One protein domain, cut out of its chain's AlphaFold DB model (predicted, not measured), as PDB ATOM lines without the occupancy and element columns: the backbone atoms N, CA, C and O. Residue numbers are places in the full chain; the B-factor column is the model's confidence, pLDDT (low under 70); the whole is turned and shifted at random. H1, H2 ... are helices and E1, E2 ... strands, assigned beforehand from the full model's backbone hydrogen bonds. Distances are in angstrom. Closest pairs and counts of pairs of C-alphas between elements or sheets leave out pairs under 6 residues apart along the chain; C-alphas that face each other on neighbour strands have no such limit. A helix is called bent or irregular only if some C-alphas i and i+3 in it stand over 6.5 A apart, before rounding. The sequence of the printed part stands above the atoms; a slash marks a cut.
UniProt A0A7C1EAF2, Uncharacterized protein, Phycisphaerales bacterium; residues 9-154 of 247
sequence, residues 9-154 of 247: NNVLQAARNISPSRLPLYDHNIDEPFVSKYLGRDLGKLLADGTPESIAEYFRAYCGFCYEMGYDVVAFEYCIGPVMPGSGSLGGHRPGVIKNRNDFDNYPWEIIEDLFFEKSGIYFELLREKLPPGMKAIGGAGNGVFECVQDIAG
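This is residues 9 to 154 of the 247 residues of an uncharacterized protein of Phycisphaerales bacterium (UniProt A0A7C1EAF2). Two short strands side by side, E1 and E2, lie in the middle; H4 and H6b, an arm of the long bent helix H6, pack on them and on each other. H2 and H3 lie beyond H4, while H5 and H7 lie toward the far end of the longest axis. The printed part has 146 residues, mostly helix, in the order H1 H2 H3 H4 E1 H5 H6 E2 H7; it is only just loose, close to compact, with a radius of gyration of the C-alphas of 17.9 A and spans of 53 by 40 by 25 A.

E1, residues 73 to 77, and E2, residues 136 to 140, are parallel at 20 degrees; N 74 and O 136, 2.9 A apart, are within hydrogen-bond range. H6, residues 109 to 130, was assigned as one helix by its hydrogen bonds but is bent, with C-alphas 119 and 122 7.4 A apart. Its arms, H6a, residues 109 to 119, itself irregular with C-alphas 110 and 113 7.2 A apart, and H6b, residues 122 to 130, stand at a steep tilt of 44 degrees. With H5, residues 101 to 106, they complete a strand-helix-strand unit, E1 and E2 with helices between along the chain; its crossover is right-handed. H4, residues 52 to 68, touches H6b, the same way at a steep tilt of 47 degrees; the closest C-alphas, of Arg 60 and Lys 130, are 5.2 A apart. The closest C-alphas of H4 and E1, of Cys 66 and Val 74, are 6.6 A apart. H3, residues 44 to 49, forms a helical hairpin with H4, closest at the C-alphas of Leu 46 and Ser 54, 4.8 A. H2, residues 32 to 39, only just touches H3, with 3 pairs of C-alphas within 8 A, the closest those of Glu 32 and Gly 44, 6.7 A. H1, residues 9 to 15, and H7, residues 145 to 153, touch no helix. Every O i to N i+4 pair is within hydrogen-bond range in H1, H2, H3, H4, H5, H6b and H7, and 5 of 7 in H6a.

H1 begins at C-alpha 9 (84.002, 147.597, 91.346), and H7 ends at C-alpha 153 (120.733, 155.023, 103.248). H4 is 23.9 A long, H6a 16.1 A and E1 13.0 A.

The C-alphas farthest apart, of Ser 21 and Asn 102, are 54.6 A apart. The printed part has no cut; the links H1 to H2 and E1 to H5 are long. Mean pLDDT of the printed part is 94.3, and no printed residue is under 70.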
ATOM      1  N   ASN A   9      84.009 149.052  91.481       97.69
ATOM      2  CA  ASN A   9      84.002 147.597  91.346       97.69
ATOM      3  C   ASN A   9      84.540 147.131  89.989       97.69
ATOM      4  O   ASN A   9      85.136 146.056  89.938       97.69
ATOM      5  N   ASN A  10      84.418 147.933  88.921       97.81
ATOM      6  CA  ASN A  10      84.999 147.587  87.620       97.81
ATOM      7  C   ASN A  10      86.529 147.463  87.711       97.81
ATOM      8  O   ASN A  10      87.107 146.507  87.194       97.81
ATOM      9  N   VAL A  11      87.185 148.372  88.441       97.00
ATOM     10  CA  VAL A  11      88.638 148.311  88.666       97.00
ATOM     11  C   VAL A  11      89.005 147.140  89.576       97.00
ATOM     12  O   VAL A  11      89.958 146.420  89.293       97.00
ATOM     13  N   LEU A  12      88.224 146.880  90.632       96.81
ATOM     14  CA  LEU A  12      88.455 145.725  91.507       96.81
ATOM     15  C   LEU A  12      88.312 144.380  90.785       96.81
ATOM     16  O   LEU A  12      89.013 143.427  91.123       96.81
ATOM     17  N   GLN A  13      87.382 144.279  89.836       98.19
ATOM     18  CA  GLN A  13      87.205 143.097  88.999       98.19
ATOM     19  C   GLN A  13      88.404 142.928  88.064       98.19
ATOM     20  O   GLN A  13      89.020 141.862  88.075       98.19
ATOM     21  N   ALA A  14      88.805 143.990  87.358       97.25
ATOM     22  CA  ALA A  14      89.982 143.971  86.493       97.25
ATOM     23  C   ALA A  14      91.257 143.558  87.256       97.25
ATOM     24  O   ALA A  14      91.961 142.648  86.824       97.25
ATOM     25  N   ALA A  15      91.496 144.130  88.441       95.31
ATOM     26  CA  ALA A  15      92.637 143.788  89.300       95.31
ATOM     27  C   ALA A  15      92.641 142.319  89.768       95.31
ATOM     28  O   ALA A  15      93.689 141.771  90.099       95.31
ATOM     29  N   ARG A  16      91.474 141.667  89.791       97.19
ATOM     30  CA  ARG A  16      91.312 140.246  90.140       97.19
ATOM     31  C   ARG A  16      91.198 139.336  88.919       97.19
ATOM     32  O   ARG A  16      90.838 138.173  89.076       97.19
ATOM     33  N   ASN A  17      91.491 139.849  87.724       96.81
ATOM     34  CA  ASN A  17      91.346 139.128  86.461       96.81
ATOM     35  C   ASN A  17      89.909 138.609  86.222       96.81
ATOM     36  O   ASN A  17      89.693 137.504  85.728       96.81
ATOM     37  N   ILE A  18      88.911 139.406  86.613       98.00
ATOM     38  CA  ILE A  18      87.481 139.160  86.389       98.00
ATOM     39  C   ILE A  18      86.987 140.183  85.366       98.00
ATOM     40  O   ILE A  18      87.258 141.373  85.514       98.00
ATOM     41  N   SER A  19      86.240 139.742  84.347       97.56
ATOM     42  CA  SER A  19      85.671 140.642  83.337       97.56
ATOM     43  C   SER A  19      84.691 141.640  83.970       97.56
ATOM     44  O   SER A  19      83.677 141.210  84.528       97.56
ATOM     45  N   PRO A  20      84.964 142.952  83.887       97.50
ATOM     46  CA  PRO A  20      84.103 143.960  84.478       97.50
ATOM     47  C   PRO A  20      82.894 144.299  83.602       97.50
ATOM     48  O   PRO A  20      82.877 144.020  82.402       97.50
ATOM     49  N   SER A  21      81.878 144.933  84.197       93.81
ATOM     50  CA  SER A  21      80.667 145.358  83.471       93.81
ATOM     51  C   SER A  21      80.957 146.398  82.379       93.81
ATOM     52  O   SER A  21      80.264 146.455  81.362       93.81
ATOM     53  N   ARG A  22      82.018 147.185  82.579       94.44
ATOM     54  CA  ARG A  22      82.664 148.044  81.585       94.44
ATOM     55  C   ARG A  22      84.173 147.988  81.763       94.44
ATOM     56  O   ARG A  22      84.646 147.754  82.868       94.44
ATOM     57  N   LEU A  23      84.912 148.259  80.692       96.19
ATOM     58  CA  LEU A  23      86.362 148.406  80.752       96.19
ATOM     59  C   LEU A  23      86.720 149.647  81.598       96.19
ATOM     60  O   LEU A  23      86.358 150.750  81.186       96.19
ATOM     61  N   PRO A  24      87.376 149.496  82.765       96.88
ATOM     62  CA  PRO A  24      87.780 150.640  83.569       96.88
ATOM     63  C   PRO A  24      88.986 151.357  82.951       96.88
ATOM     64  O   PRO A  24      89.860 150.719  82.364       96.88
ATOM     65  N   LEU A  25      89.056 152.673  83.145       96.75
ATOM     66  CA  LEU A  25      90.252 153.468  82.869       96.75
ATOM     67  C   LEU A  25      91.166 153.484  84.099       96.75
ATOM     68  O   LEU A  25      90.684 153.612  85.229       96.75
ATOM     69  N   TYR A  26      92.472 153.363  83.875       95.44
ATOM     70  CA  TYR A  26      93.488 153.496  84.913       95.44
ATOM     71  C   TYR A  26      94.781 154.046  84.319       95.44
ATOM     72  O   TYR A  26      95.404 153.405  83.474       95.44
ATOM     73  N   ASP A  27      95.198 155.189  84.847       94.38
ATOM     74  CA  ASP A  27      96.521 155.762  84.664       94.38
ATOM     75  C   ASP A  27      97.146 155.891  86.051       94.38
ATOM     76  O   ASP A  27      96.484 156.333  86.994       94.38
ATOM     77  N   HIS A  28      98.404 155.467  86.190       89.50
ATOM     78  CA  HIS A  28      99.079 155.413  87.490       89.50
ATOM     79  C   HIS A  28      99.150 156.791  88.165       89.50
ATOM     80  O   HIS A  28      98.979 156.896  89.375       89.50
ATOM     81  N   ASN A  29      99.340 157.846  87.372       89.69
ATOM     82  CA  ASN A  29      99.247 159.233  87.802       89.69
ATOM     83  C   ASN A  29      98.893 160.118  86.598       89.69
ATOM     84  O   ASN A  29      99.422 159.903  85.506       89.69
ATOM     85  N   ILE A  30      98.048 161.131  86.798       93.69
ATOM     86  CA  ILE A  30      97.811 162.191  85.814       93.69
ATOM     87  C   ILE A  30      98.351 163.478  86.415       93.69
ATOM     88  O   ILE A  30      97.788 164.021  87.362       93.69
ATOM     89  N   ASP A  31      99.463 163.947  85.861       92.19
ATOM     90  CA  ASP A  31     100.240 165.016  86.470       92.19
ATOM     91  C   ASP A  31      99.441 166.327  86.604       92.19
ATOM     92  O   ASP A  31      98.683 166.720  85.707       92.19
ATOM     93  N   GLU A  32      99.616 167.026  87.725       93.69
ATOM     94  CA  GLU A  32      98.872 168.251  88.040       93.69
ATOM     95  C   GLU A  32      99.002 169.325  86.942       93.69
ATOM     96  O   GLU A  32      97.964 169.844  86.515       93.69
ATOM     97  N   PRO A  33     100.198 169.614  86.387       95.25
ATOM     98  CA  PRO A  33     100.360 170.561  85.289       95.25
ATOM     99  C   PRO A  33      99.532 170.207  84.048       95.25
ATOM    100  O   PRO A  33      99.069 171.104  83.333       95.25
ATOM    101  N   PHE A  34      99.308 168.914  83.781       96.62
ATOM    102  CA  PHE A  34      98.455 168.473  82.679       96.62
ATOM    103  C   PHE A  34      96.985 168.803  82.953       96.62
ATOM    104  O   PHE A  34      96.320 169.398  82.098       96.62
ATOM    105  N   VAL A  35      96.484 168.480  84.149       96.69
ATOM    106  CA  VAL A  35      95.093 168.778  84.532       96.69
ATOM    107  C   VAL A  35      94.851 170.288  84.590       96.69
ATOM    108  O   VAL A  35      93.835 170.771  84.091       96.69
ATOM    109  N   SER A  36      95.811 171.054  85.101       97.19
ATOM    110  CA  SER A  36      95.770 172.518  85.107       97.19
ATOM    111  C   SER A  36      95.651 173.114  83.711       97.19
ATOM    112  O   SER A  36      94.804 173.977  83.453       97.19
ATOM    113  N   LYS A  37      96.462 172.612  82.773       97.75
ATOM    114  CA  LYS A  37      96.384 172.995  81.362       97.75
ATOM    115  C   LYS A  37      95.020 172.654  80.759       97.75
ATOM    116  O   LYS A  37      94.479 173.483  80.031       97.75
ATOM    117  N   TYR A  38      94.471 171.474  81.054       97.06
ATOM    118  CA  TYR A  38      93.149 171.059  80.571       97.06
ATOM    119  C   TYR A  38      92.037 171.984  81.081       97.06
ATOM    120  O   TYR A  38      91.206 172.445  80.302       97.06
ATOM    121  N   LEU A  39      92.049 172.302  82.377       96.81
ATOM    122  CA  LEU A  39      91.025 173.133  83.014       96.81
ATOM    123  C   LEU A  39      91.199 174.638  82.756       96.81
ATOM    124  O   LEU A  39      90.322 175.420  83.123       96.81
ATOM    125  N   GLY A  40      92.328 175.066  82.181       97.00
ATOM    126  CA  GLY A  40      92.670 176.484  82.052       97.00
ATOM    127  C   GLY A  40      92.825 177.181  83.408       97.00
ATOM    128  O   GLY A  40      92.556 178.378  83.526       97.00
ATOM    129  N   ARG A  41      93.221 176.432  84.445       95.62
ATOM    130  CA  ARG A  41      93.336 176.898  85.831       95.62
ATOM    131  C   ARG A  41      94.608 176.348  86.457       95.62
ATOM    132  O   ARG A  41      94.900 175.179  86.309       95.62
ATOM    133  N   ASP A  42      95.314 177.185  87.200       95.44
ATOM    134  CA  ASP A  42      96.530 176.825  87.932       95.44
ATOM    135  C   ASP A  42      96.172 176.116  89.253       95.44
ATOM    136  O   ASP A  42      95.889 176.768  90.264       95.44
ATOM    137  N   LEU A  43      96.081 174.785  89.221       95.94
ATOM    138  CA  LEU A  43      95.814 173.953  90.397       95.94
ATOM    139  C   LEU A  43      97.037 173.853  91.320       95.94
ATOM    140  O   LEU A  43      96.867 173.735  92.532       95.94
ATOM    141  N   GLY A  44      98.252 173.970  90.783       94.56
ATOM    142  CA  GLY A  44      99.500 173.967  91.541       94.56
ATOM    143  C   GLY A  44      99.544 175.075  92.591       94.56
ATOM    144  O   GLY A  44      99.976 174.839  93.719       94.56
ATOM    145  N   LYS A  45      98.985 176.256  92.291       95.50
ATOM    146  CA  LYS A  45      98.798 177.324  93.292       95.50
ATOM    147  C   LYS A  45      97.916 176.930  94.474       95.50
ATOM    148  O   LYS A  45      98.166 177.406  95.575       95.50
ATOM    149  N   LEU A  46      96.903 176.089  94.267       95.69
ATOM    150  CA  LEU A  46      96.032 175.625  95.353       95.69
ATOM    151  C   LEU A  46      96.790 174.689  96.298       95.69
ATOM    152  O   LEU A  46      96.669 174.808  97.513       95.69
ATOM    153  N   LEU A  47      97.609 173.792  95.743       91.44
ATOM    154  CA  LEU A  47      98.480 172.938  96.550       91.44
ATOM    155  C   LEU A  47      99.559 173.751  97.277       91.44
ATOM    156  O   LEU A  47      99.849 173.466  98.435       91.44
ATOM    157  N   ALA A  48     100.120 174.772  96.622       93.44
ATOM    158  CA  ALA A  48     101.146 175.637  97.204       93.44
ATOM    159  C   ALA A  48     100.620 176.544  98.330       93.44
ATOM    160  O   ALA A  48     101.367 176.843  99.258       93.44
ATOM    161  N   ASP A  49      99.357 176.978  98.261       93.50
ATOM    162  CA  ASP A  49      98.695 177.728  99.338       93.50
ATOM    163  C   ASP A  49      98.558 176.885 100.617       93.50
ATOM    164  O   ASP A  49      98.695 177.396 101.726       93.50
ATOM    165  N   GLY A  50      98.331 175.576 100.466       89.12
ATOM    166  CA  GLY A  50      98.380 174.608 101.564       89.12
ATOM    167  C   GLY A  50      97.245 174.712 102.590       89.12
ATOM    168  O   GLY A  50      97.218 173.926 103.536       89.12
ATOM    169  N   THR A  51      96.297 175.640 102.424       96.81
ATOM    170  CA  THR A  51      95.111 175.717 103.286       96.81
ATOM    171  C   THR A  51      94.162 174.544 103.014       96.81
ATOM    172  O   THR A  51      94.074 174.076 101.871       96.81
ATOM    173  N   PRO A  52      93.413 174.062 104.026       97.69
ATOM    174  CA  PRO A  52      92.410 173.019 103.825       97.69
ATOM    175  C   PRO A  52      91.411 173.361 102.716       97.69
ATOM    176  O   PRO A  52      91.052 172.495 101.923       97.69
ATOM    177  N   GLU A  53      91.002 174.624 102.602       98.06
ATOM    178  CA  GLU A  53      90.078 175.096 101.570       98.06
ATOM    179  C   GLU A  53      90.681 174.981 100.164       98.06
ATOM    180  O   GLU A  53      90.013 174.501  99.244       98.06
ATOM    181  N   SER A  54      91.947 175.371  99.993       97.69
ATOM    182  CA  SER A  54      92.639 175.261  98.707       97.69
ATOM    183  C   SER A  54      92.910 173.805  98.323       97.69
ATOM    184  O   SER A  54      92.661 173.425  97.177       97.69
ATOM    185  N   ILE A  55      93.323 172.954  99.268       97.94
ATOM    186  CA  ILE A  55      93.513 171.511  99.029       97.94
ATOM    187  C   ILE A  55      92.173 170.837  98.684       97.94
ATOM    188  O   ILE A  55      92.087 170.032  97.754       97.94
ATOM    189  N   ALA A  56      91.096 171.195  99.382       98.44
ATOM    190  CA  ALA A  56      89.749 170.713  99.090       98.44
ATOM    191  C   ALA A  56      89.300 171.122  97.680       98.44
ATOM    192  O   ALA A  56      88.700 170.330  96.952       98.44
ATOM    193  N   GLU A  57      89.598 172.353  97.273       98.25
ATOM    194  CA  GLU A  57      89.279 172.849  95.940       98.25
ATOM    195  C   GLU A  57      90.127 172.181  94.846       98.25
ATOM    196  O   GLU A  57      89.603 171.883  93.767       98.25
ATOM    197  N   TYR A  58      91.395 171.877  95.137       98.12
ATOM    198  CA  TYR A  58      92.247 171.052  94.282       98.12
ATOM    199  C   TYR A  58      91.606 169.682  94.040       98.12
ATOM    200  O   TYR A  58      91.358 169.313  92.889       98.12
ATOM    201  N   PHE A  59      91.251 168.952  95.104       98.19
ATOM    202  CA  PHE A  59      90.661 167.620  94.961       98.19
ATOM    203  C   PHE A  59      89.286 167.652  94.300       98.19
ATOM    204  O   PHE A  59      88.977 166.756  93.516       98.19
ATOM    205  N   ARG A  60      88.480 168.693  94.537       98.38
ATOM    206  CA  ARG A  60      87.216 168.890  93.813       98.38
ATOM    207  C   ARG A  60      87.457 168.999  92.306       98.38
ATOM    208  O   ARG A  60      86.737 168.369  91.532       98.38
ATOM    209  N   ALA A  61      88.441 169.794  91.887       98.00
ATOM    210  CA  ALA A  61      88.773 169.977  90.477       98.00
ATOM    211  C   ALA A  61      89.356 168.698  89.854       98.00
ATOM    212  O   ALA A  61      88.888 168.272  88.800       98.00
ATOM    213  N   TYR A  62      90.313 168.057  90.528       97.88
ATOM    214  CA  TYR A  62      90.974 166.841  90.048       97.88
ATOM    215  C   TYR A  62      90.008 165.649  89.954       97.88
ATOM    216  O   TYR A  62      89.898 165.019  88.904       97.88
ATOM    217  N   CYS A  63      89.203 165.394  90.994       97.81
ATOM    218  CA  CYS A  63      88.184 164.340  90.946       97.81
ATOM    219  C   CYS A  63      87.092 164.647  89.909       97.81
ATOM    220  O   CYS A  63      86.577 163.734  89.265       97.81
ATOM    221  N   GLY A  64      86.745 165.927  89.731       97.12
ATOM    222  CA  GLY A  64      85.823 166.377  88.689       97.12
ATOM    223  C   GLY A  64      86.346 166.086  87.283       97.12
ATOM    224  O   GLY A  64      85.598 165.572  86.455       97.12
ATOM    225  N   PHE A  65      87.636 166.330  87.042       97.56
ATOM    226  CA  PHE A  65      88.312 165.961  85.800       97.56
ATOM    227  C   PHE A  65      88.256 164.444  85.559       97.56
ATOM    228  O   PHE A  65      87.777 164.015  84.510       97.56
ATOM    229  N   CYS A  66      88.645 163.618  86.537       97.31
ATOM    230  CA  CYS A  66      88.574 162.156  86.410       97.31
ATOM    231  C   CYS A  66      87.139 161.669  86.139       97.31
ATOM    232  O   CYS A  66      86.920 160.790  85.305       97.31
ATOM    233  N   TYR A  67      86.143 162.266  86.800       97.00
ATOM    234  CA  TYR A  67      84.733 161.964  86.563       97.00
ATOM    235  C   TYR A  67      84.305 162.294  85.127       97.00
ATOM    236  O   TYR A  67      83.635 161.485  84.484       97.00
ATOM    237  N   GLU A  68      84.682 163.468  84.616       96.38
ATOM    238  CA  GLU A  68      84.352 163.906  83.256       96.38
ATOM    239  C   GLU A  68      84.987 163.003  82.194       96.38
ATOM    240  O   GLU A  68      84.353 162.691  81.187       96.38
ATOM    241  N   MET A  69      86.208 162.533  82.451       96.31
ATOM    242  CA  MET A  69      86.941 161.631  81.562       96.31
ATOM    243  C   MET A  69      86.476 160.166  81.648       96.31
ATOM    244  O   MET A  69      86.926 159.339  80.859       96.31
ATOM    245  N   GLY A  70      85.559 159.830  82.561       96.25
ATOM    246  CA  GLY A  70      84.975 158.491  82.658       96.25
ATOM    247  C   GLY A  70      85.764 157.499  83.517       96.25
ATOM    248  O   GLY A  70      85.612 156.290  83.340       96.25
ATOM    249  N   TYR A  71      86.594 157.975  84.447       97.50
ATOM    250  CA  TYR A  71      87.288 157.099  85.391       97.50
ATOM    251  C   TYR A  71      86.345 156.626  86.501       97.50
ATOM    252  O   TYR A  71      85.563 157.396  87.056       97.50
ATOM    253  N   ASP A  72      86.451 155.350  86.869       97.44
ATOM    254  CA  ASP A  72      85.748 154.783  88.027       97.44
ATOM    255  C   ASP A  72      86.496 155.054  89.354       97.44
ATOM    256  O   ASP A  72      85.941 154.867  90.440       97.44
ATOM    257  N   VAL A  73      87.758 155.494  89.275       97.00
ATOM    258  CA  VAL A  73      88.663 155.728  90.410       97.00
ATOM    259  C   VAL A  73      89.550 156.953  90.188       97.00
ATOM    260  O   VAL A  73      89.700 157.422  89.066       97.00
ATOM    261  N   VAL A  74      90.165 157.444  91.261       96.56
ATOM    262  CA  VAL A  74      91.223 158.466  91.217       96.56
ATOM    263  C   VAL A  74      92.520 157.845  91.715       96.56
ATOM    264  O   VAL A  74      92.531 157.256  92.795       96.56
ATOM    265  N   ALA A  75      93.606 157.972  90.954       94.25
ATOM    266  CA  ALA A  75      94.934 157.622  91.443       94.25
ATOM    267  C   ALA A  75      95.501 158.783  92.276       94.25
ATOM    268  O   ALA A  75      95.490 159.929  91.816       94.25
ATOM    269  N   PHE A  76      95.939 158.504  93.506       94.00
ATOM    270  CA  PHE A  76      96.563 159.498  94.381       94.00
ATOM    271  C   PHE A  76      97.519 158.851  95.381       94.00
ATOM    272  O   PHE A  76      97.137 157.948  96.128       94.00
ATOM    273  N   GLU A  77      98.734 159.379  95.454       93.06
ATOM    274  CA  GLU A  77      99.753 158.955  96.405       93.06
ATOM    275  C   GLU A  77     100.341 160.166  97.125       93.06
ATOM    276  O   GLU A  77     100.538 161.228  96.534       93.06
ATOM    277  N   TYR A  78     100.647 159.985  98.406       93.56
ATOM    278  CA  TYR A  78     101.508 160.888  99.154       93.56
ATOM    279  C   TYR A  78     102.781 160.114  99.473       93.56
ATOM    280  O   TYR A  78     102.754 159.233 100.326       93.56
ATOM    281  N   CYS A  79     103.875 160.387  98.760       92.50
ATOM    282  CA  CYS A  79     105.097 159.597  98.894       92.50
ATOM    283  C   CYS A  79     105.674 159.663 100.321       92.50
ATOM    284  O   CYS A  79     105.839 160.745 100.885       92.50
ATOM    285  N   ILE A  80     106.044 158.509 100.876       93.75
ATOM    286  CA  ILE A  80     106.599 158.358 102.227       93.75
ATOM    287  C   ILE A  80     108.030 158.880 102.331       93.75
ATOM    288  O   ILE A  80     108.428 159.327 103.398       93.75
ATOM    289  N   GLY A  81     108.787 158.898 101.228       92.06
ATOM    290  CA  GLY A  81     110.183 159.355 101.208       92.06
ATOM    291  C   GLY A  81     110.379 160.691 101.942       92.06
ATOM    292  O   GLY A  81     111.030 160.709 102.985       92.06
ATOM    293  N   PRO A  82     109.719 161.792 101.526       91.56
ATOM    294  CA  PRO A  82     109.798 163.099 102.198       91.56
ATOM    295  C   PRO A  82     109.362 163.149 103.675       91.56
ATOM    296  O   PRO A  82     109.614 164.148 104.355       91.56
ATOM    297  N   VAL A  83     108.671 162.123 104.174       94.25
ATOM    298  CA  VAL A  83     108.270 161.998 105.585       94.25
ATOM    299  C   VAL A  83     109.417 161.454 106.436       94.25
ATOM    300  O   VAL A  83     109.569 161.859 107.589       94.25
ATOM    301  N   MET A  84     110.227 160.553 105.876       95.56
ATOM    302  CA  MET A  84     111.289 159.856 106.596       95.56
ATOM    303  C   MET A  84     112.392 160.840 107.036       95.56
ATOM    304  O   MET A  84     112.948 161.556 106.200       95.56
ATOM    305  N   PRO A  85     112.748 160.917 108.334       95.81
ATOM    306  CA  PRO A  85     113.750 161.865 108.819       95.81
ATOM    307  C   PRO A  85     115.089 161.743 108.089       95.81
ATOM    308  O   PRO A  85     115.687 160.673 108.039       95.81
ATOM    309  N   GLY A  86     115.575 162.850 107.527       93.88
ATOM    310  CA  GLY A  86     116.860 162.865 106.827       93.88
ATOM    311  C   GLY A  86     116.861 162.210 105.444       93.88
ATOM    312  O   GLY A  86     117.932 162.014 104.875       93.88
ATOM    313  N   SER A  87     115.690 161.891 104.897       94.06
ATOM    314  CA  SER A  87     115.562 161.384 103.537       94.06
ATOM    315  C   SER A  87     115.941 162.411 102.465       94.06
ATOM    316  O   SER A  87     116.158 163.604 102.729       94.06
ATOM    317  N   GLY A  88     116.009 161.945 101.221       90.81
ATOM    318  CA  GLY A  88     116.296 162.761 100.050       90.81
ATOM    319  C   GLY A  88     117.483 162.261  99.238       90.81
ATOM    320  O   GLY A  88     117.953 162.991  98.364       90.81
ATOM    321  N   SER A  89     117.991 161.059  99.494       90.50
ATOM    322  CA  SER A  89     119.026 160.464  98.651       90.50
ATOM    323  C   SER A  89     118.516 160.095  97.263       90.50
ATOM    324  O   SER A  89     119.225 160.334  96.283       90.50
ATOM    325  N   LEU A  90     117.280 159.600  97.148       85.00
ATOM    326  CA  LEU A  90     116.732 159.135  95.876       85.00
ATOM    327  C   LEU A  90     116.381 160.317  94.960       85.00
ATOM    328  O   LEU A  90     116.924 160.443  93.863       85.00
ATOM    329  N   GLY A  91     115.496 161.203  95.423       82.12
ATOM    330  CA  GLY A  91     115.013 162.338  94.624       82.12
ATOM    331  C   GLY A  91     115.820 163.628  94.795       82.12
ATOM    332  O   GLY A  91     115.904 164.438  93.877       82.12
ATOM    333  N   GLY A  92     116.412 163.836  95.972       84.00
ATOM    334  CA  GLY A  92     117.139 165.062  96.313       84.00
ATOM    335  C   GLY A  92     118.654 164.979  96.120       84.00
ATOM    336  O   GLY A  92     119.328 165.989  96.324       84.00
ATOM    337  N   HIS A  93     119.182 163.800  95.766       82.12
ATOM    338  CA  HIS A  93     120.612 163.516  95.600       82.12
ATOM    339  C   HIS A  93     121.473 163.957  96.793       82.12
ATOM    340  O   HIS A  93     122.572 164.491  96.638       82.12
ATOM    341  N   ARG A  94     120.955 163.762  98.009       86.56
ATOM    342  CA  ARG A  94     121.670 164.059  99.258       86.56
ATOM    343  C   ARG A  94     122.341 162.794  99.798       86.56
ATOM    344  O   ARG A  94     121.813 161.704  99.589       86.56
ATOM    345  N   PRO A  95     123.467 162.894 100.522       88.50
ATOM    346  CA  PRO A  95     124.023 161.737 101.217       88.50
ATOM    347  C   PRO A  95     122.993 161.121 102.169       88.50
ATOM    348  O   PRO A  95     122.298 161.861 102.866       88.50
ATOM    349  N   GLY A  96     122.939 159.791 102.220       91.69
ATOM    350  CA  GLY A  96     122.075 159.079 103.155       91.69
ATOM    351  C   GLY A  96     122.430 159.387 104.607       91.69
ATOM    352  O   GLY A  96     123.594 159.635 104.952       91.69
ATOM    353  N   VAL A  97     121.412 159.380 105.462       95.75
ATOM    354  CA  VAL A  97     121.554 159.569 106.911       95.75
ATOM    355  C   VAL A  97     121.910 158.287 107.649       95.75
ATOM    356  O   VAL A  97     122.521 158.371 108.711       95.75
ATOM    357  N   ILE A  98     121.601 157.118 107.086       95.69
ATOM    358  CA  ILE A  98     122.040 155.822 107.611       95.69
ATOM    359  C   ILE A  98     123.286 155.376 106.845       95.69
ATOM    360  O   ILE A  98     123.182 154.926 105.710       95.69
ATOM    361  N   LYS A  99     124.468 155.472 107.464       92.75
ATOM    362  CA  LYS A  99     125.750 155.088 106.835       92.75
ATOM    363  C   LYS A  99     126.369 153.841 107.447       92.75
ATOM    364  O   LYS A  99     127.264 153.231 106.871       92.75
ATOM    365  N   ASN A 100     125.949 153.488 108.653       89.44
ATOM    366  CA  ASN A 100     126.468 152.345 109.386       89.44
ATOM    367  C   ASN A 100     125.392 151.755 110.311       89.44
ATOM    368  O   ASN A 100     124.281 152.273 110.430       89.44
ATOM    369  N   ARG A 101     125.741 150.657 110.989       91.75
ATOM    370  CA  ARG A 101     124.816 149.946 111.876       91.75
ATOM    371  C   ARG A 101     124.329 150.793 113.055       91.75
ATOM    372  O   ARG A 101     123.159 150.714 113.398       91.75
ATOM    373  N   ASN A 102     125.195 151.619 113.638       96.88
ATOM    374  CA  ASN A 102     124.805 152.495 114.737       96.88
ATOM    375  C   ASN A 102     123.789 153.556 114.277       96.88
ATOM    376  O   ASN A 102     122.863 153.856 115.021       96.88
ATOM    377  N   ASP A 103     123.916 154.094 113.062       97.25
ATOM    378  CA  ASP A 103     122.917 155.025 112.516       97.25
ATOM    379  C   ASP A 103     121.566 154.326 112.314       97.25
ATOM    380  O   ASP A 103     120.530 154.885 112.652       97.25
ATOM    381  N   PHE A 104     121.583 153.085 111.811       94.69
ATOM    382  CA  PHE A 104     120.381 152.270 111.621       94.69
ATOM    383  C   PHE A 104     119.666 151.981 112.946       94.69
ATOM    384  O   PHE A 104     118.454 152.162 113.037       94.69
ATOM    385  N   ASP A 105     120.414 151.552 113.967       95.94
ATOM    386  CA  ASP A 105     119.860 151.199 115.279       95.94
ATOM    387  C   ASP A 105     119.301 152.436 116.017       95.94
ATOM    388  O   ASP A 105     118.386 152.306 116.826       95.94
ATOM    389  N   ASN A 106     119.819 153.639 115.724       96.81
ATOM    390  CA  ASN A 106     119.342 154.909 116.291       96.81
ATOM    391  C   ASN A 106     118.326 155.649 115.400       96.81
ATOM    392  O   ASN A 106     117.832 156.709 115.795       96.81
ATOM    393  N   TYR A 107     118.032 155.144 114.200       97.56
ATOM    394  CA  TYR A 107     117.064 155.773 113.307       97.56
ATOM    395  C   TYR A 107     115.656 155.671 113.915       97.56
ATOM    396  O   TYR A 107     115.310 154.632 114.482       97.56
ATOM    397  N   PRO A 108     114.821 156.724 113.842       96.75
ATOM    398  CA  PRO A 108     113.578 156.784 114.600       96.75
ATOM    399  C   PRO A 108     112.447 156.021 113.888       96.75
ATOM    400  O   PRO A 108     111.453 156.610 113.472       96.75
ATOM    401  N   TRP A 109     112.603 154.704 113.733       95.19
ATOM    402  CA  TRP A 109     111.666 153.833 113.012       95.19
ATOM    403  C   TRP A 109     110.236 153.907 113.552       95.19
ATOM    404  O   TRP A 109     109.288 153.983 112.776       95.19
ATOM    405  N   GLU A 110     110.100 153.950 114.877       96.94
ATOM    406  CA  GLU A 110     108.815 153.868 115.583       96.94
ATOM    407  C   GLU A 110     107.886 155.065 115.329       96.94
ATOM    408  O   GLU A 110     106.684 154.943 115.520       96.94
ATOM    409  N   ILE A 111     108.413 156.219 114.897       96.56
ATOM    410  CA  ILE A 111     107.599 157.431 114.676       96.56
ATOM    411  C   ILE A 111     107.277 157.680 113.199       96.56
ATOM    412  O   ILE A 111     106.595 158.650 112.883       96.56
ATOM    413  N   ILE A 112     107.796 156.866 112.271       95.25
ATOM    414  CA  ILE A 112     107.637 157.121 110.827       95.25
ATOM    415  C   ILE A 112     106.162 157.075 110.428       95.25
ATOM    416  O   ILE A 112     105.718 157.899 109.629       95.25
ATOM    417  N   GLU A 113     105.404 156.139 110.999       94.62
ATOM    418  CA  GLU A 113     103.966 156.019 110.763       94.62
ATOM    419  C   GLU A 113     103.217 157.271 111.240       94.62
ATOM    420  O   GLU A 113     102.463 157.865 110.467       94.62
ATOM    421  N   ASP A 114     103.490 157.731 112.462       97.06
ATOM    422  CA  ASP A 114     102.881 158.945 113.019       97.06
ATOM    423  C   ASP A 114     103.195 160.177 112.159       97.06
ATOM    424  O   ASP A 114     102.293 160.937 111.802       97.06
ATOM    425  N   LEU A 115     104.459 160.338 111.750       96.81
ATOM    426  CA  LEU A 115     104.882 161.427 110.864       96.81
ATOM    427  C   LEU A 115     104.180 161.369 109.503       96.81
ATOM    428  O   LEU A 115     103.901 162.415 108.907       96.81
ATOM    429  N   PHE A 116     103.912 160.164 108.990       96.06
ATOM    430  CA  PHE A 116     103.200 159.989 107.731       96.06
ATOM    431  C   PHE A 116     101.770 160.487 107.869       96.06
ATOM    432  O   PHE A 116     101.370 161.377 107.120       96.06
ATOM    433  N   PHE A 117     101.034 159.997 108.867       95.06
ATOM    434  CA  PHE A 117      99.658 160.428 109.104       95.06
ATOM    435  C   PHE A 117      99.550 161.921 109.421       95.06
ATOM    436  O   PHE A 117      98.627 162.569 108.927       95.06
ATOM    437  N   GLU A 118     100.500 162.486 110.168       96.12
ATOM    438  CA  GLU A 118     100.557 163.925 110.445       96.12
ATOM    439  C   GLU A 118     100.667 164.746 109.150       96.12
ATOM    440  O   GLU A 118      99.951 165.733 108.971       96.12
ATOM    441  N   LYS A 119     101.534 164.332 108.220       94.50
ATOM    442  CA  LYS A 119     101.790 165.071 106.971       94.50
ATOM    443  C   LYS A 119     100.753 164.810 105.884       94.50
ATOM    444  O   LYS A 119     100.440 165.714 105.111       94.50
ATOM    445  N   SER A 120     100.249 163.584 105.786       95.12
ATOM    446  CA  SER A 120      99.408 163.152 104.671       95.12
ATOM    447  C   SER A 120      97.918 163.132 105.004       95.12
ATOM    448  O   SER A 120      97.098 163.161 104.083       95.12
ATOM    449  N   GLY A 121      97.545 163.070 106.288       95.31
ATOM    450  CA  GLY A 121      96.173 162.817 106.739       95.31
ATOM    451  C   GLY A 121      95.153 163.763 106.113       95.31
ATOM    452  O   GLY A 121      94.182 163.309 105.506       95.31
ATOM    453  N   ILE A 122      95.444 165.067 106.139       95.94
ATOM    454  CA  ILE A 122      94.567 166.097 105.568       95.94
ATOM    455  C   ILE A 122      94.295 165.883 104.072       95.94
ATOM    456  O   ILE A 122      93.178 166.094 103.605       95.94
ATOM    457  N   TYR A 123      95.282 165.404 103.309       96.31
ATOM    458  CA  TYR A 123      95.113 165.163 101.878       96.31
ATOM    459  C   TYR A 123      94.171 163.989 101.619       96.31
ATOM    460  O   TYR A 123      93.273 164.090 100.784       96.31
ATOM    461  N   PHE A 124      94.326 162.888 102.360       96.12
ATOM    462  CA  PHE A 124      93.449 161.723 102.225       96.12
ATOM    463  C   PHE A 124      92.020 162.005 102.707       96.12
ATOM    464  O   PHE A 124      91.062 161.535 102.088       96.12
ATOM    465  N   GLU A 125      91.860 162.783 103.778       96.94
ATOM    466  CA  GLU A 125      90.551 163.204 104.285       96.94
ATOM    467  C   GLU A 125      89.807 164.073 103.269       96.94
ATOM    468  O   GLU A 125      88.656 163.779 102.927       96.94
ATOM    469  N   LEU A 126      90.476 165.091 102.725       98.06
ATOM    470  CA  LEU A 126      89.877 165.993 101.745       98.06
ATOM    471  C   LEU A 126      89.629 165.299 100.403       98.06
ATOM    472  O   LEU A 126      88.565 165.489  99.814       98.06
ATOM    473  N   LEU A 127      90.536 164.431  99.943       97.38
ATOM    474  CA  LEU A 127      90.283 163.581  98.778       97.38
ATOM    475  C   LEU A 127      89.011 162.757  98.986       97.38
ATOM    476  O   LEU A 127      88.112 162.786  98.145       97.38
ATOM    477  N   ARG A 128      88.896 162.067 100.127       96.25
ATOM    478  CA  ARG A 128      87.711 161.268 100.464       96.25
ATOM    479  C   ARG A 128      86.431 162.100 100.432       96.25
ATOM    480  O   ARG A 128      85.415 161.598  99.954       96.25
ATOM    481  N   GLU A 129      86.466 163.324 100.947       97.50
ATOM    482  CA  GLU A 129      85.314 164.230 100.954       97.50
ATOM    483  C   GLU A 129      84.892 164.650  99.539       97.50
ATOM    484  O   GLU A 129      83.700 164.804  99.266       97.50
ATOM    485  N   LYS A 130      85.856 164.840  98.630       98.06
ATOM    486  CA  LYS A 130      85.599 165.358  97.276       98.06
ATOM    487  C   LYS A 130      85.387 164.290  96.209       98.06
ATOM    488  O   LYS A 130      85.030 164.643  95.084       98.06
ATOM    489  N   LEU A 131      85.550 163.011  96.542       97.44
ATOM    490  CA  LEU A 131      85.248 161.916  95.626       97.44
ATOM    491  C   LEU A 131      83.754 161.913  95.232       97.44
ATOM    492  O   LEU A 131      82.878 161.880  96.101       97.44
ATOM    493  N   PRO A 132      83.435 161.876  93.926       96.44
ATOM    494  CA  PRO A 132      82.084 161.637  93.441       96.44
ATOM    495  C   PRO A 132      81.484 160.324  93.980       96.44
ATOM    496  O   PRO A 132      82.208 159.341  94.168       96.44
ATOM    497  N   PRO A 133      80.152 160.245  94.170       95.81
ATOM    498  CA  PRO A 133      79.493 158.997  94.546       95.81
ATOM    499  C   PRO A 133      79.838 157.845  93.590       95.81
ATOM    500  O   PRO A 133      79.780 158.007  92.373       95.81
ATOM    501  N   GLY A 134      80.181 156.682  94.152       95.75
ATOM    502  CA  GLY A 134      80.585 155.485  93.399       95.75
ATOM    503  C   GLY A 134      82.078 155.415  93.045       95.75
ATOM    504  O   GLY A 134      82.570 154.340  92.702       95.75
ATOM    505  N   MET A 135      82.816 156.517  93.206       97.19
ATOM    506  CA  MET A 135      84.258 156.586  92.970       97.19
ATOM    507  C   MET A 135      85.052 156.241  94.239       97.19
ATOM    508  O   MET A 135      84.609 156.491  95.367       97.19
ATOM    509  N   LYS A 136      86.246 155.671  94.063       96.25
ATOM    510  CA  LYS A 136      87.232 155.439  95.132       96.25
ATOM    511  C   LYS A 136      88.615 155.907  94.702       96.25
ATOM    512  O   LYS A 136      88.874 156.056  93.513       96.25
ATOM    513  N   ALA A 137      89.491 156.125  95.675       95.12
ATOM    514  CA  ALA A 137      90.899 156.363  95.409       95.12
ATOM    515  C   ALA A 137      91.666 155.032  95.341       95.12
ATOM    516  O   ALA A 137      91.365 154.107  96.100       95.12
ATOM    517  N   ILE A 138      92.652 154.955  94.452       93.88
ATOM    518  CA  ILE A 138      93.696 153.929  94.433       93.88
ATOM    519  C   ILE A 138      95.023 154.634  94.695       93.88
ATOM    520  O   ILE A 138      95.348 155.602  94.017       93.88
ATOM    521  N   GLY A 139      95.778 154.146  95.672       86.81
ATOM    522  CA  GLY A 139      97.099 154.663  96.008       86.81
ATOM    523  C   GLY A 139      97.384 154.532  97.498       86.81
ATOM    524  O   GLY A 139      96.844 153.637  98.152       86.81
ATOM    525  N   GLY A 140      98.240 155.400  98.032       86.00
ATOM    526  CA  GLY A 140      98.702 155.314  99.414       86.00
ATOM    527  C   GLY A 140     100.015 156.054  99.629       86.00
ATOM    528  O   GLY A 140     100.173 157.188  99.182       86.00
ATOM    529  N   ALA A 141     100.947 155.404 100.318       86.00
ATOM    530  CA  ALA A 141     102.205 156.001 100.745       86.00
ATOM    531  C   ALA A 141     103.237 156.212  99.619       86.00
ATOM    532  O   ALA A 141     104.347 156.644  99.911       86.00
ATOM    533  N   GLY A 142     102.914 155.902  98.353       83.56
ATOM    534  CA  GLY A 142     103.903 155.817  97.264       83.56
ATOM    535  C   GLY A 142     105.088 154.917  97.643       83.56
ATOM    536  O   GLY A 142     105.006 154.235  98.655       83.56
ATOM    537  N   ASN A 143     106.170 154.911  96.855       86.62
ATOM    538  CA  ASN A 143     107.506 154.375  97.199       86.62
ATOM    539  C   ASN A 143     107.554 153.103  98.085       86.62
ATOM    540  O   ASN A 143     107.336 153.140  99.296       86.62
ATOM    541  N   GLY A 144     107.964 151.972  97.514       86.19
ATOM    542  CA  GLY A 144     108.145 150.730  98.260       86.19
ATOM    543  C   GLY A 144     109.353 150.744  99.205       86.19
ATOM    544  O   GLY A 144     110.082 151.725  99.355       86.19
ATOM    545  N   VAL A 145     109.596 149.593  99.844       86.06
ATOM    546  CA  VAL A 145     110.730 149.400 100.769       86.06
ATOM    547  C   VAL A 145     112.061 149.743 100.098       86.06
ATOM    548  O   VAL A 145     112.946 150.302 100.737       86.06
ATOM    549  N   PHE A 146     112.207 149.432  98.810       83.69
ATOM    550  CA  PHE A 146     113.450 149.659  98.084       83.69
ATOM    551  C   PHE A 146     113.720 151.153  97.865       83.69
ATOM    552  O   PHE A 146     114.844 151.613  98.069       83.69
ATOM    553  N   GLU A 147     112.696 151.926  97.509       87.94
ATOM    554  CA  GLU A 147     112.769 153.382  97.409       87.94
ATOM    555  C   GLU A 147     113.025 154.006  98.782       87.94
ATOM    556  O   GLU A 147     113.886 154.870  98.897       87.94
ATOM    557  N   CYS A 148     112.348 153.527  99.832       90.62
ATOM    558  CA  CYS A 148     112.552 154.003 101.204       90.62
ATOM    559  C   CYS A 148     114.001 153.813 101.666       90.62
ATOM    560  O   CYS A 148     114.613 154.741 102.187       90.62
ATOM    561  N   VAL A 149     114.566 152.618 101.449       88.69
ATOM    562  CA  VAL A 149     115.959 152.310 101.801       88.69
ATOM    563  C   VAL A 149     116.917 153.197 101.017       88.69
ATOM    564  O   VAL A 149     117.799 153.808 101.619       88.69
ATOM    565  N   GLN A 150     116.728 153.319  99.701       87.44
ATOM    566  CA  GLN A 150     117.551 154.212  98.886       87.44
ATOM    567  C   GLN A 150     117.485 155.655  99.375       87.44
ATOM    568  O   GLN A 150     118.509 156.329  99.357       87.44
ATOM    569  N   ASP A 151     116.320 156.125  99.824       90.50
ATOM    570  CA  ASP A 151     116.114 157.527 100.179       90.50
ATOM    571  C   ASP A 151     116.785 157.937 101.501       90.50
ATOM    572  O   ASP A 151     117.108 159.115 101.661       90.50
ATOM    573  N   ILE A 152     117.029 156.990 102.419       93.12
ATOM    574  CA  ILE A 152     117.627 157.244 103.747       93.12
ATOM    575  C   ILE A 152     119.039 156.678 103.917       93.12
ATOM    576  O   ILE A 152     119.809 157.212 104.715       93.12
ATOM    577  N   ALA A 153     119.390 155.602 103.212       88.62
ATOM    578  CA  ALA A 153     120.733 155.023 103.248       88.62
ATOM    579  C   ALA A 153     121.614 155.579 102.123       88.62
ATOM    580  O   ALA A 153     122.827 155.702 102.281       88.62
ATOM    581  N   GLY A 154     121.002 155.978 101.005       83.44
ATOM    582  CA  GLY A 154     121.724 156.255  99.773       83.44
ATOM    583  C   GLY A 154     122.306 154.986  99.155       83.44
ATOM    584  O   GLY A 154     122.267 153.896  99.728       83.44
TER     585      GLY A 154